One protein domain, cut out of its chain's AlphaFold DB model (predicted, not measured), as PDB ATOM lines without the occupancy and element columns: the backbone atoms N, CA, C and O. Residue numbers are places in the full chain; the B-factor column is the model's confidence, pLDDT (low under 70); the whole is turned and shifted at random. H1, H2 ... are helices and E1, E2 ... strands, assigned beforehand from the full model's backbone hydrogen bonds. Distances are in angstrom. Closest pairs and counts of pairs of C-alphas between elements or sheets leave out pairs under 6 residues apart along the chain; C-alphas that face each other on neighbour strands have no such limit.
ATOM      1  N   THR A 482     -47.118 -25.501  50.130       83.12
ATOM      2  CA  THR A 482     -46.856 -26.015  48.779       83.12
ATOM      3  C   THR A 482     -47.125 -24.965  47.699       83.12
ATOM      4  O   THR A 482     -46.317 -24.809  46.784       83.12
ATOM      5  N   ARG A 483     -48.196 -24.166  47.817       83.19
ATOM      6  CA  ARG A 483     -48.457 -23.031  46.912       83.19
ATOM      7  C   ARG A 483     -47.376 -21.955  47.037       83.19
ATOM      8  O   ARG A 483     -46.958 -21.395  46.024       83.19
ATOM      9  N   ARG A 484     -46.890 -21.680  48.253       84.38
ATOM     10  CA  ARG A 484     -45.779 -20.736  48.479       84.38
ATOM     11  C   ARG A 484     -44.490 -21.199  47.800       84.38
ATOM     12  O   ARG A 484     -43.840 -20.390  47.144       84.38
ATOM     13  N   GLN A 485     -44.163 -22.489  47.890       84.94
ATOM     14  CA  GLN A 485     -43.004 -23.077  47.205       84.94
ATOM     15  C   GLN A 485     -43.126 -22.985  45.678       84.94
ATOM     16  O   GLN A 485     -42.183 -22.565  45.013       84.94
ATOM     17  N   ILE A 486     -44.299 -23.298  45.119       86.50
ATOM     18  CA  ILE A 486     -44.552 -23.184  43.674       86.50
ATOM     19  C   ILE A 486     -44.393 -21.732  43.202       86.50
ATOM     20  O   ILE A 486     -43.702 -21.476  42.217       86.50
ATOM     21  N   LYS A 487     -44.956 -20.756  43.927       86.06
ATOM     22  CA  LYS A 487     -44.778 -19.327  43.611       86.06
ATOM     23  C   LYS A 487     -43.316 -18.883  43.689       86.06
ATOM     24  O   LYS A 487     -42.906 -18.050  42.884       86.06
ATOM     25  N   ALA A 488     -42.544 -19.412  44.638       86.31
ATOM     26  CA  ALA A 488     -41.117 -19.122  44.739       86.31
ATOM     27  C   ALA A 488     -40.353 -19.631  43.505       86.31
ATOM     28  O   ALA A 488     -39.547 -18.890  42.957       86.31
ATOM     29  N   ILE A 489     -40.676 -20.833  43.011       87.69
ATOM     30  CA  ILE A 489     -40.076 -21.395  41.787       87.69
ATOM     31  C   ILE A 489     -40.470 -20.590  40.544       87.69
ATOM     32  O   ILE A 489     -39.635 -20.353  39.679       87.69
ATOM     33  N   LEU A 490     -41.723 -20.134  40.446       85.19
ATOM     34  CA  LEU A 490     -42.172 -19.306  39.319       85.19
ATOM     35  C   LEU A 490     -41.440 -17.955  39.254       85.19
ATOM     36  O   LEU A 490     -41.172 -17.463  38.158       85.19
ATOM     37  N   ARG A 491     -41.106 -17.377  40.417       85.31
ATOM     38  CA  ARG A 491     -40.387 -16.098  40.553       85.31
ATOM     39  C   ARG A 491     -38.865 -16.218  40.431       85.31
ATOM     40  O   ARG A 491     -38.206 -15.187  40.342       85.31
ATOM     41  N   ASP A 492     -38.317 -17.429  40.449       85.44
ATOM     42  CA  ASP A 492     -36.877 -17.675  40.374       85.44
ATOM     43  C   ASP A 492     -36.353 -17.356  38.966       85.44
ATOM     44  O   ASP A 492     -36.620 -18.093  38.020       85.44
ATOM     45  N   SER A 493     -35.630 -16.243  38.814       81.00
ATOM     46  CA  SER A 493     -35.086 -15.794  37.529       81.00
ATOM     47  C   SER A 493     -33.885 -16.608  37.040       81.00
ATOM     48  O   SER A 493     -33.552 -16.495  35.866       81.00
ATOM     49  N   GLU A 494     -33.238 -17.403  37.901       85.56
ATOM     50  CA  GLU A 494     -32.035 -18.174  37.541       85.56
ATOM     51  C   GLU A 494     -32.363 -19.505  36.848       85.56
ATOM     52  O   GLU A 494     -31.496 -20.095  36.209       85.56
ATOM     53  N   ARG A 495     -33.610 -19.984  36.952       82.00
ATOM     54  CA  ARG A 495     -34.052 -21.242  36.330       82.00
ATOM     55  C   ARG A 495     -34.680 -21.015  34.966       82.00
ATOM     56  O   ARG A 495     -35.538 -20.136  34.824       82.00
ATOM     57  N   ASP A 496     -34.371 -21.898  34.023       84.31
ATOM     58  CA  ASP A 496     -35.042 -21.937  32.727       84.31
ATOM     59  C   ASP A 496     -36.522 -22.349  32.872       84.31
ATOM     60  O   ASP A 496     -36.874 -23.097  33.792       84.31
ATOM     61  N   PRO A 497     -37.426 -21.893  31.979       83.56
ATOM     62  CA  PRO A 497     -38.859 -22.196  32.064       83.56
ATOM     63  C   PRO A 497     -39.170 -23.698  32.141       83.56
ATOM     64  O   PRO A 497     -39.991 -24.125  32.956       83.56
ATOM     65  N   VAL A 498     -38.445 -24.515  31.373       84.69
ATOM     66  CA  VAL A 498     -38.598 -25.980  31.359       84.69
ATOM     67  C   VAL A 498     -38.173 -26.601  32.696       84.69
ATOM     68  O   VAL A 498     -38.851 -27.495  33.210       84.69
ATOM     69  N   ASP A 499     -37.115 -26.078  33.319       83.69
ATOM     70  CA  ASP A 499     -36.645 -26.524  34.634       83.69
ATOM     71  C   ASP A 499     -37.608 -26.115  35.752       83.69
ATOM     72  O   ASP A 499     -37.836 -26.879  36.698       83.69
ATOM     73  N   ARG A 500     -38.244 -24.938  35.633       87.12
ATOM     74  CA  ARG A 500     -39.341 -24.526  36.527       87.12
ATOM     75  C   ARG A 500     -40.516 -25.492  36.413       87.12
ATOM     76  O   ARG A 500     -41.022 -25.935  37.444       87.12
ATOM     77  N   ALA A 501     -40.913 -25.874  35.195       85.75
ATOM     78  CA  ALA A 501     -41.980 -26.853  34.984       85.75
ATOM     79  C   ALA A 501     -41.641 -28.212  35.612       85.75
ATOM     80  O   ALA A 501     -42.474 -28.782  36.314       85.75
ATOM     81  N   TYR A 502     -40.416 -28.707  35.421       87.31
ATOM     82  CA  TYR A 502     -39.976 -29.982  35.990       87.31
ATOM     83  C   TYR A 502     -39.948 -29.967  37.527       87.31
ATOM     84  O   TYR A 502     -40.409 -30.910  38.177       87.31
ATOM     85  N   ALA A 503     -39.450 -28.882  38.126       86.19
ATOM     86  CA  ALA A 503     -39.428 -28.707  39.576       86.19
ATOM     87  C   ALA A 503     -40.844 -28.629  40.173       86.19
ATOM     88  O   ALA A 503     -41.100 -29.207  41.231       86.19
ATOM     89  N   ILE A 504     -41.775 -27.961  39.485       86.75
ATOM     90  CA  ILE A 504     -43.181 -27.903  39.897       86.75
ATOM     91  C   ILE A 504     -43.841 -29.284  39.735       86.75
ATOM     92  O   ILE A 504     -44.495 -29.741  40.670       86.75
ATOM     93  N   ASP A 505     -43.600 -30.007  38.634       85.50
ATOM     94  CA  ASP A 505     -44.119 -31.370  38.411       85.50
ATOM     95  C   ASP A 505     -43.656 -32.359  39.502       85.50
ATOM     96  O   ASP A 505     -44.394 -33.277  39.863       85.50
ATOM     97  N   LEU A 506     -42.460 -32.177  40.078       86.69
ATOM     98  CA  LEU A 506     -41.982 -32.959  41.226       86.69
ATOM     99  C   LEU A 506     -42.772 -32.673  42.513       86.69
ATOM    100  O   LEU A 506     -43.084 -33.611  43.248       86.69
ATOM    101  N   ILE A 507     -43.118 -31.409  42.768       85.31
ATOM    102  CA  ILE A 507     -43.896 -30.978  43.946       85.31
ATOM    103  C   ILE A 507     -45.359 -31.421  43.835       85.31
ATOM    104  O   ILE A 507     -46.001 -31.721  44.842       85.31
ATOM    105  N   LEU A 508     -45.883 -31.514  42.613       84.19
ATOM    106  CA  LEU A 508     -47.248 -31.958  42.329       84.19
ATOM    107  C   LEU A 508     -47.436 -33.485  42.427       84.19
ATOM    108  O   LEU A 508     -48.541 -33.999  42.255       84.19
ATOM    109  N   ARG A 509     -46.390 -34.259  42.739       79.44
ATOM    110  CA  ARG A 509     -46.527 -35.711  42.922       79.44
ATOM    111  C   ARG A 509     -47.327 -36.014  44.192       79.44
ATOM    112  O   ARG A 509     -46.797 -36.003  45.299       79.44
ATOM    113  N   GLY A 510     -48.613 -36.321  44.014       72.38
ATOM    114  CA  GLY A 510     -49.544 -36.663  45.094       72.38
ATOM    115  C   GLY A 510     -50.607 -35.602  45.402       72.38
ATOM    116  O   GLY A 510     -51.319 -35.758  46.397       72.38
ATOM    117  N   SER A 511     -50.727 -34.550  44.583       84.12
ATOM    118  CA  SER A 511     -51.858 -33.611  44.589       84.12
ATOM    119  C   SER A 511     -53.024 -34.113  43.724       84.12
ATOM    120  O   SER A 511     -52.853 -34.943  42.829       84.12
ATOM    121  N   ALA A 512     -54.234 -33.633  44.015       82.56
ATOM    122  CA  ALA A 512     -55.440 -33.980  43.265       82.56
ATOM    123  C   ALA A 512     -55.631 -33.025  42.076       82.56
ATOM    124  O   ALA A 512     -55.411 -31.824  42.215       82.56
ATOM    125  N   VAL A 513     -56.081 -33.535  40.928       84.31
ATOM    126  CA  VAL A 513     -56.398 -32.721  39.740       84.31
ATOM    127  C   VAL A 513     -57.910 -32.664  39.545       84.31
ATOM    128  O   VAL A 513     -58.557 -33.706  39.463       84.31
ATOM    129  N   ARG A 514     -58.478 -31.456  39.441       81.56
ATOM    130  CA  ARG A 514     -59.876 -31.227  39.024       81.56
ATOM    131  C   ARG A 514     -59.910 -30.067  38.029       81.56
ATOM    132  O   ARG A 514     -59.333 -29.025  38.313       81.56
ATOM    133  N   ASN A 515     -60.575 -30.235  36.885       78.88
ATOM    134  CA  ASN A 515     -60.710 -29.202  35.843       78.88
ATOM    135  C   ASN A 515     -59.379 -28.522  35.468       78.88
ATOM    136  O   ASN A 515     -59.280 -27.298  35.486       78.88
ATOM    137  N   ASP A 516     -58.334 -29.316  35.206       84.00
ATOM    138  CA  ASP A 516     -56.993 -28.815  34.866       84.00
ATOM    139  C   ASP A 516     -56.355 -27.877  35.921       84.00
ATOM    140  O   ASP A 516     -55.443 -27.095  35.636       84.00
ATOM    141  N   GLN A 517     -56.807 -27.978  37.173       84.94
ATOM    142  CA  GLN A 517     -56.220 -27.327  38.339       84.94
ATOM    143  C   GLN A 517     -55.723 -28.367  39.341       84.94
ATOM    144  O   GLN A 517     -56.393 -29.366  39.609       84.94
ATOM    145  N   TRP A 518     -54.558 -28.100  39.923       86.50
ATOM    146  CA  TRP A 518     -53.971 -28.911  40.980       86.50
ATOM    147  C   TRP A 518     -54.384 -28.392  42.355       86.50
ATOM    148  O   TRP A 518     -54.276 -27.197  42.638       86.50
ATOM    149  N   PHE A 519     -54.792 -29.307  43.229       84.69
ATOM    150  CA  PHE A 519     -55.214 -29.052  44.602       84.69
ATOM    151  C   PHE A 519     -54.359 -29.848  45.593       84.69
ATOM    152  O   PHE A 519     -53.986 -30.995  45.344       84.69
ATOM    153  N   ALA A 520     -54.054 -29.244  46.741       80.00
ATOM    154  CA  ALA A 520     -53.426 -29.947  47.858       80.00
ATOM    155  C   ALA A 520     -54.398 -30.953  48.501       80.00
ATOM    156  O   ALA A 520     -55.589 -30.960  48.201       80.00
ATOM    157  N   ARG A 521     -53.905 -31.756  49.453       77.31
ATOM    158  CA  ARG A 521     -54.749 -32.665  50.253       77.31
ATOM    159  C   ARG A 521     -55.846 -31.932  51.039       77.31
ATOM    160  O   ARG A 521     -56.902 -32.508  51.262       77.31
ATOM    161  N   ASP A 522     -55.621 -30.657  51.360       74.38
ATOM    162  CA  ASP A 522     -56.556 -29.790  52.095       74.38
ATOM    163  C   ASP A 522     -57.528 -29.022  51.169       74.38
ATOM    164  O   ASP A 522     -58.139 -28.029  51.574       74.38
ATOM    165  N   ASP A 523     -57.633 -29.435  49.898       76.00
ATOM    166  CA  ASP A 523     -58.431 -28.801  48.832       76.00
ATOM    167  C   ASP A 523     -58.030 -27.334  48.529       76.00
ATOM    168  O   ASP A 523     -58.776 -26.566  47.920       76.00
ATOM    169  N   SER A 524     -56.815 -26.918  48.917       79.81
ATOM    170  CA  SER A 524     -56.258 -25.606  48.559       79.81
ATOM    171  C   SER A 524     -55.729 -25.604  47.122       79.81
ATOM    172  O   SER A 524     -54.945 -26.487  46.763       79.81
ATOM    173  N   PHE A 525     -56.075 -24.590  46.328       82.50
ATOM    174  CA  PHE A 525     -55.574 -24.416  44.959       82.50
ATOM    175  C   PHE A 525     -54.044 -24.225  44.930       82.50
ATOM    176  O   PHE A 525     -53.506 -23.367  45.633       82.50
ATOM    177  N   LEU A 526     -53.340 -24.993  44.095       85.31
ATOM    178  CA  LEU A 526     -51.882 -24.947  43.936       85.31
ATOM    179  C   LEU A 526     -51.479 -24.200  42.665       85.31
ATOM    180  O   LEU A 526     -50.906 -23.117  42.756       85.31
ATOM    181  N   ILE A 527     -51.794 -24.761  41.499       87.56
ATOM    182  CA  ILE A 527     -51.422 -24.227  40.184       87.56
ATOM    183  C   ILE A 527     -52.372 -24.772  39.108       87.56
ATOM    184  O   ILE A 527     -52.962 -25.838  39.281       87.56
ATOM    185  N   CYS A 528     -52.547 -24.053  38.001       88.75
ATOM    186  CA  CYS A 528     -53.333 -24.512  36.853       88.75
ATOM    187  C   CYS A 528     -52.420 -25.040  35.736       88.75
ATOM    188  O   CYS A 528     -51.354 -24.476  35.494       88.75
ATOM    189  N   ASN A 529     -52.853 -26.081  35.023       87.81
ATOM    190  CA  ASN A 529     -52.095 -26.714  33.938       87.81
ATOM    191  C   ASN A 529     -51.708 -25.758  32.807       87.81
ATOM    192  O   ASN A 529     -50.686 -25.991  32.167       87.81
ATOM    193  N   HIS A 530     -52.460 -24.673  32.586       87.38
ATOM    194  CA  HIS A 530     -52.095 -23.688  31.570       87.38
ATOM    195  C   HIS A 530     -50.700 -23.098  31.852       87.38
ATOM    196  O   HIS A 530     -49.865 -23.088  30.960       87.38
ATOM    197  N   THR A 531     -50.383 -22.732  33.101       86.38
ATOM    198  CA  THR A 531     -49.053 -22.201  33.465       86.38
ATOM    199  C   THR A 531     -47.927 -23.208  33.217       86.38
ATOM    200  O   THR A 531     -46.856 -22.823  32.758       86.38
ATOM    201  N   LEU A 532     -48.165 -24.505  33.444       85.94
ATOM    202  CA  LEU A 532     -47.198 -25.560  33.127       85.94
ATOM    203  C   LEU A 532     -47.004 -25.710  31.616       85.94
ATOM    204  O   LEU A 532     -45.884 -25.939  31.176       85.94
ATOM    205  N   ALA A 533     -48.070 -25.558  30.831       84.94
ATOM    206  CA  ALA A 533     -48.010 -25.562  29.373       84.94
ATOM    207  C   ALA A 533     -47.250 -24.334  28.826       84.94
ATOM    208  O   ALA A 533     -46.446 -24.481  27.908       84.94
ATOM    209  N   ILE A 534     -47.401 -23.149  29.441       85.12
ATOM    210  CA  ILE A 534     -46.566 -21.970  29.127       85.12
ATOM    211  C   ILE A 534     -45.092 -22.282  29.384       85.12
ATOM    212  O   ILE A 534     -44.257 -22.086  28.509       85.12
ATOM    213  N   LEU A 535     -44.772 -22.809  30.570       84.88
ATOM    214  CA  LEU A 535     -43.395 -23.122  30.959       84.88
ATOM    215  C   LEU A 535     -42.754 -24.232  30.106       84.88
ATOM    216  O   LEU A 535     -41.534 -24.257  29.956       84.88
ATOM    217  N   LYS A 536     -43.561 -25.139  29.543       84.75
ATOM    218  CA  LYS A 536     -43.125 -26.190  28.607       84.75
ATOM    219  C   LYS A 536     -42.940 -25.686  27.168       84.75
ATOM    220  O   LYS A 536     -42.426 -26.435  26.344       84.75
ATOM    221  N   GLY A 537     -43.303 -24.433  26.884       81.12
ATOM    222  CA  GLY A 537     -43.148 -23.809  25.568       81.12
ATOM    223  C   GLY A 537     -44.318 -24.047  24.609       81.12
ATOM    224  O   GLY A 537     -44.212 -23.700  23.436       81.12
ATOM    225  N   ASP A 538     -45.453 -24.585  25.070       81.00
ATOM    226  CA  ASP A 538     -46.597 -24.905  24.198       81.00
ATOM    227  C   ASP A 538     -47.158 -23.651  23.496       81.00
ATOM    228  O   ASP A 538     -47.631 -23.729  22.364       81.00
ATOM    229  N   MET A 539     -47.066 -22.480  24.144       77.75
ATOM    230  CA  MET A 539     -47.470 -21.194  23.559       77.75
ATOM    231  C   MET A 539     -46.536 -20.740  22.423       77.75
ATOM    232  O   MET A 539     -46.994 -20.098  21.479       77.75
ATOM    233  N   GLU A 540     -45.241 -21.054  22.508       75.62
ATOM    234  CA  GLU A 540     -44.242 -20.673  21.499       75.62
ATOM    235  C   GLU A 540     -44.281 -21.601  20.279       75.62
ATOM    236  O   GLU A 540     -44.006 -21.163  19.163       75.62
ATOM    237  N   VAL A 541     -44.654 -22.871  20.479       79.38
ATOM    238  CA  VAL A 541     -44.758 -23.879  19.414       79.38
ATOM    239  C   VAL A 541     -46.021 -23.687  18.571       79.38
ATOM    240  O   VAL A 541     -45.931 -23.662  17.344       79.38
ATOM    241  N   ASP A 542     -47.192 -23.552  19.203       76.38
ATOM    242  CA  ASP A 542     -48.462 -23.318  18.506       76.38
ATOM    243  C   ASP A 542     -49.410 -22.460  19.356       76.38
ATOM    244  O   ASP A 542     -50.199 -22.939  20.180       76.38
ATOM    245  N   LYS A 543     -49.332 -21.147  19.122       74.38
ATOM    246  CA  LYS A 543     -50.097 -20.126  19.846       74.38
ATOM    247  C   LYS A 543     -51.615 -20.328  19.727       74.38
ATOM    248  O   LYS A 543     -52.340 -20.064  20.687       74.38
ATOM    249  N   ASN A 544     -52.096 -20.826  18.587       68.50
ATOM    250  CA  ASN A 544     -53.528 -20.973  18.320       68.50
ATOM    251  C   ASN A 544     -54.098 -22.188  19.054       68.50
ATOM    252  O   ASN A 544     -55.073 -22.058  19.793       68.50
ATOM    253  N   ALA A 545     -53.427 -23.338  18.943       78.25
ATOM    254  CA  ALA A 545     -53.813 -24.541  19.678       78.25
ATOM    255  C   ALA A 545     -53.773 -24.322  21.203       78.25
ATOM    256  O   ALA A 545     -54.623 -24.833  21.939       78.25
ATOM    257  N   TYR A 546     -52.812 -23.524  21.680       82.88
ATOM    258  CA  TYR A 546     -52.716 -23.138  23.082       82.88
ATOM    259  C   TYR A 546     -53.912 -22.272  23.527       82.88
ATOM    260  O   TYR A 546     -54.555 -22.580  24.535       82.88
ATOM    261  N   TYR A 547     -54.259 -21.214  22.788       81.12
ATOM    262  CA  TYR A 547     -55.378 -20.338  23.154       81.12
ATOM    263  C   TYR A 547     -56.744 -21.016  23.062       81.12
ATOM    264  O   TYR A 547     -57.549 -20.848  23.976       81.12
ATOM    265  N   ASP A 548     -56.986 -21.835  22.040       79.50
ATOM    266  CA  ASP A 548     -58.250 -22.566  21.901       79.50
ATOM    267  C   ASP A 548     -58.491 -23.507  23.082       79.50
ATOM    268  O   ASP A 548     -59.613 -23.628  23.590       79.50
ATOM    269  N   ARG A 549     -57.426 -24.141  23.579       79.38
ATOM    270  CA  ARG A 549     -57.508 -25.038  24.729       79.38
ATOM    271  C   ARG A 549     -57.653 -24.284  26.049       79.38
ATOM    272  O   ARG A 549     -58.466 -24.684  26.881       79.38
ATOM    273  N   TRP A 550     -56.878 -23.217  26.253       81.31
ATOM    274  CA  TRP A 550     -56.674 -22.642  27.585       81.31
ATOM    275  C   TRP A 550     -57.350 -21.293  27.839       81.31
ATOM    276  O   TRP A 550     -57.607 -21.002  29.006       81.31
ATOM    277  N   ALA A 551     -57.649 -20.476  26.823       80.81
ATOM    278  CA  ALA A 551     -57.991 -19.059  26.994       80.81
ATOM    279  C   ALA A 551     -59.419 -18.683  26.548       80.81
ATOM    280  O   ALA A 551     -59.936 -19.207  25.565       80.81
ATOM    281  N   VAL A 552     -60.045 -17.741  27.256       79.25
ATOM    282  CA  VAL A 552     -61.264 -17.003  26.874       79.25
ATOM    283  C   VAL A 552     -60.944 -15.513  26.887       79.25
ATOM    284  O   VAL A 552     -60.066 -15.068  27.623       79.25
ATOM    285  N   ILE A 553     -61.614 -14.754  26.025       67.25
ATOM    286  CA  ILE A 553     -61.485 -13.299  25.977       67.25
ATOM    287  C   ILE A 553     -62.462 -12.707  26.994       67.25
ATOM    288  O   ILE A 553     -63.664 -12.936  26.883       67.25
ATOM    289  N   ASP A 554     -61.935 -11.971  27.965       56.22
ATOM    290  CA  ASP A 554     -62.685 -11.325  29.042       56.22
ATOM    291  C   ASP A 554     -62.153  -9.894  29.217       56.22
ATOM    292  O   ASP A 554     -60.966  -9.709  29.482       56.22
ATOM    293  N   GLU A 555     -62.999  -8.890  28.967       55.78
ATOM    294  CA  GLU A 555     -62.705  -7.453  29.155       55.78
ATOM    295  C   GLU A 555     -61.342  -6.957  28.613       55.78
ATOM    296  O   GLU A 555     -60.627  -6.208  29.273       55.78
ATOM    297  N   GLY A 556     -60.942  -7.368  27.404       54.78
ATOM    298  CA  GLY A 556     -59.655  -6.935  26.828       54.78
ATOM    299  C   GLY A 556     -58.436  -7.738  27.304       54.78
ATOM    300  O   GLY A 556     -57.299  -7.391  26.989       54.78
ATOM    301  N   TYR A 557     -58.653  -8.858  27.998       65.12
ATOM    302  CA  TYR A 557     -57.616  -9.810  28.392       65.12
ATOM    303  C   TYR A 557     -57.931 -11.211  27.864       65.12
ATOM    304  O   TYR A 557     -59.086 -11.628  27.792       65.12
ATOM    305  N   ARG A 558     -56.897 -11.996  27.544       74.38
ATOM    306  CA  ARG A 558     -57.035 -13.454  27.424       74.38
ATOM    307  C   ARG A 558     -56.867 -14.057  28.807       74.38
ATOM    308  O   ARG A 558     -55.746 -14.152  29.302       74.38
ATOM    309  N   SER A 559     -57.965 -14.450  29.438       82.19
ATOM    310  CA  SER A 559     -57.972 -15.116  30.738       82.19
ATOM    311  C   SER A 559     -58.084 -16.633  30.570       82.19
ATOM    312  O   SER A 559     -58.619 -17.143  29.586       82.19
ATOM    313  N   CYS A 560     -57.534 -17.403  31.505       81.25
ATOM    314  CA  CYS A 560     -57.619 -18.856  31.454       81.25
ATOM    315  C   CYS A 560     -59.057 -19.339  31.724       81.25
ATOM    316  O   CYS A 560     -59.613 -19.029  32.776       81.25
ATOM    317  N   LYS A 561     -59.605 -20.207  30.859       82.94
ATOM    318  CA  LYS A 561     -60.933 -20.852  30.998       82.94
ATOM    319  C   LYS A 561     -61.167 -21.494  32.364       82.94
ATOM    320  O   LYS A 561     -62.287 -21.513  32.862       82.94
ATOM    321  N   PHE A 562     -60.111 -22.059  32.945       80.81
ATOM    322  CA  PHE A 562     -60.217 -22.871  34.148       80.81
ATOM    323  C   PHE A 562     -59.984 -22.052  35.415       80.81
ATOM    324  O   PHE A 562     -60.795 -22.119  36.330       80.81
ATOM    325  N   CYS A 563     -58.883 -21.297  35.507       75.50
ATOM    326  CA  CYS A 563     -58.517 -20.570  36.736       75.50
ATOM    327  C   CYS A 563     -58.812 -19.058  36.696       75.50
ATOM    328  O   CYS A 563     -58.845 -18.408  37.745       75.50
ATOM    329  N   GLY A 564     -59.072 -18.498  35.512       73.06
ATOM    330  CA  GLY A 564     -59.282 -17.064  35.300       73.06
ATOM    331  C   GLY A 564     -58.022 -16.211  35.467       73.06
ATOM    332  O   GLY A 564     -58.138 -15.007  35.656       73.06
ATOM    333  N   GLU A 565     -56.831 -16.815  35.461       77.38
ATOM    334  CA  GLU A 565     -55.560 -16.081  35.452       77.38
ATOM    335  C   GLU A 565     -55.347 -15.415  34.087       77.38
ATOM    336  O   GLU A 565     -55.680 -15.998  33.055       77.38
ATOM    337  N   GLN A 566     -54.836 -14.185  34.078       76.50
ATOM    338  CA  GLN A 566     -54.562 -13.448  32.845       76.50
ATOM    339  C   GLN A 566     -53.335 -14.049  32.150       76.50
ATOM    340  O   GLN A 566     -52.246 -14.063  32.714       76.50
ATOM    341  N   ILE A 567     -53.526 -14.547  30.930       77.94
ATOM    342  CA  ILE A 567     -52.487 -15.173  30.108       77.94
ATOM    343  C   ILE A 567     -51.797 -14.121  29.238       77.94
ATOM    344  O   ILE A 567     -50.572 -14.097  29.167       77.94
ATOM    345  N   ASN A 568     -52.574 -13.281  28.544       70.19
ATOM    346  CA  ASN A 568     -52.033 -12.271  27.633       70.19
ATOM    347  C   ASN A 568     -52.954 -11.044  27.508       70.19
ATOM    348  O   ASN A 568     -54.161 -11.144  27.737       70.19
ATOM    349  N   ARG A 569     -52.378  -9.898  27.133       60.00
ATOM    350  CA  ARG A 569     -53.039  -8.586  26.973       60.00
ATOM    351  C   ARG A 569     -53.193  -8.178  25.505       60.00
ATOM    352  O   ARG A 569     -53.325  -7.005  25.184       60.00
TER     353      ARG A 569
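AT A GLANCE: This is residues 482 to 569 of the 1113 residues of an uncharacterized protein of viral metagenome (UniProt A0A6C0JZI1). Two small three-stranded sheets lie in two lobes, the sheet E1, E2, E3 with the helices H1 and H2 in one and the sheet E4, E5, E6 with H5 over it in the other, and the short helix H3 sits between the lobes. One lobe holds the helical hairpin H1 and H2 and the sheet E1, E2, E3, which H1 meets with its first residues; the other holds H5, standing up over the sheet E4, E5, E6, with little H4 at H5's corner. The printed part has 88 residues, with five named helices and six named strands in the order H1 H2 E1 E2 E3 H3 H4 H5 E4 E5 E6, and its class is mixed, helices and strands. Each sheet is antiparallel, in the orders E1 E2 E3 and E4 E5 E6. The whole is compact, with a radius of gyration of the C-alphas of 13.1 A and spans of 32 by 30 by 19 A, and residues 540 to 545 stick out.

HOW THE PARTS SIT: Start at the sheet of E1, residues 512 to 514, E2, residues 517 to 519, and E3, residues 525 to 528, a meander, each strand the antiparallel neighbour of the one before. In the hairpin E1 and E2 look for N 512 and O 519, 3.0 A apart, and in the hairpin E2 and E3 for N 518 and O 527, 2.8 A apart, both within hydrogen-bond range. H1, residues 482 to 491, is on this sheet but only grazes it, with residues 482 to 487; the closest C-alphas of H1 and E3 are those of Arg 483 and Leu 526, 4.9 A apart. H2, residues 497 to 507, touches H1 at Ile 489 and Arg 500, their closest C-alphas, 6.2 A apart; the two form a helical hairpin at a shallow tilt of 10 degrees, opposite ways. H2 also touches H3, residues 529 to 535, at a steep tilt of 39 degrees, with the C-alphas of Pro 497 and Leu 535 closest at 4.8 A. Now go to the second meander, E4, residues 551 to 554, E5, residues 557 to 560, and E6, residues 566 to 568. N 552 and O 559 are 2.8 A apart in the hairpin E4 and E5, and N 558 and O 568 are 2.9 A apart in the hairpin E5 and E6, both within hydrogen-bond range. H3 is on this sheet but only grazes it, with residues 529 to 534. H5, residues 543 to 550, is on it too, over E5 at a height over the sheet of 9.3 A, and only just stands up from the sheet, rising 41 degrees. H4, residues 538 to 541, and H5 touch only at the corner, and only just, with 3 pairs of C-alphas within 8 A, the closest being those of Met 539 and Tyr 546, 5.6 A apart. H3 and H5 are close but not clearly touching, with the C-alphas of His 530 and Trp 550 closest at 6.2 A. In H1, H2, H3 and H5 every O i to N i+4 pair is within hydrogen-bond range; H4 is too short for such a pair, and its one O i to N i+3 pair is not within range.

IN THESE COORDINATES: Find C-alpha 512 at (-55.440, -33.980, 43.265), where E1 begins; E3 ends at residue 528, and H3 follows with no residue between, 9.9 A long. H1 begins at C-alpha 482, at (-46.856, -26.015, 48.779), and is 14.4 A long from first to last C-alpha; H2 is 15.6 A long. H5 is 10.5 A long, E4 9.3 A and E5 9.6 A, and E6 ends at C-alpha 568, at (-52.033, -12.271, 27.633).

THE WHOLE: The two C-alphas farthest apart are those of Gly 510 and Gly 556, 36.3 A. The printed part has no cut, and each link between its named elements is tight. The mean pLDDT of the printed part is 80.5; look for values under 70 at residue 544, residues 553 to 557 and residue 569.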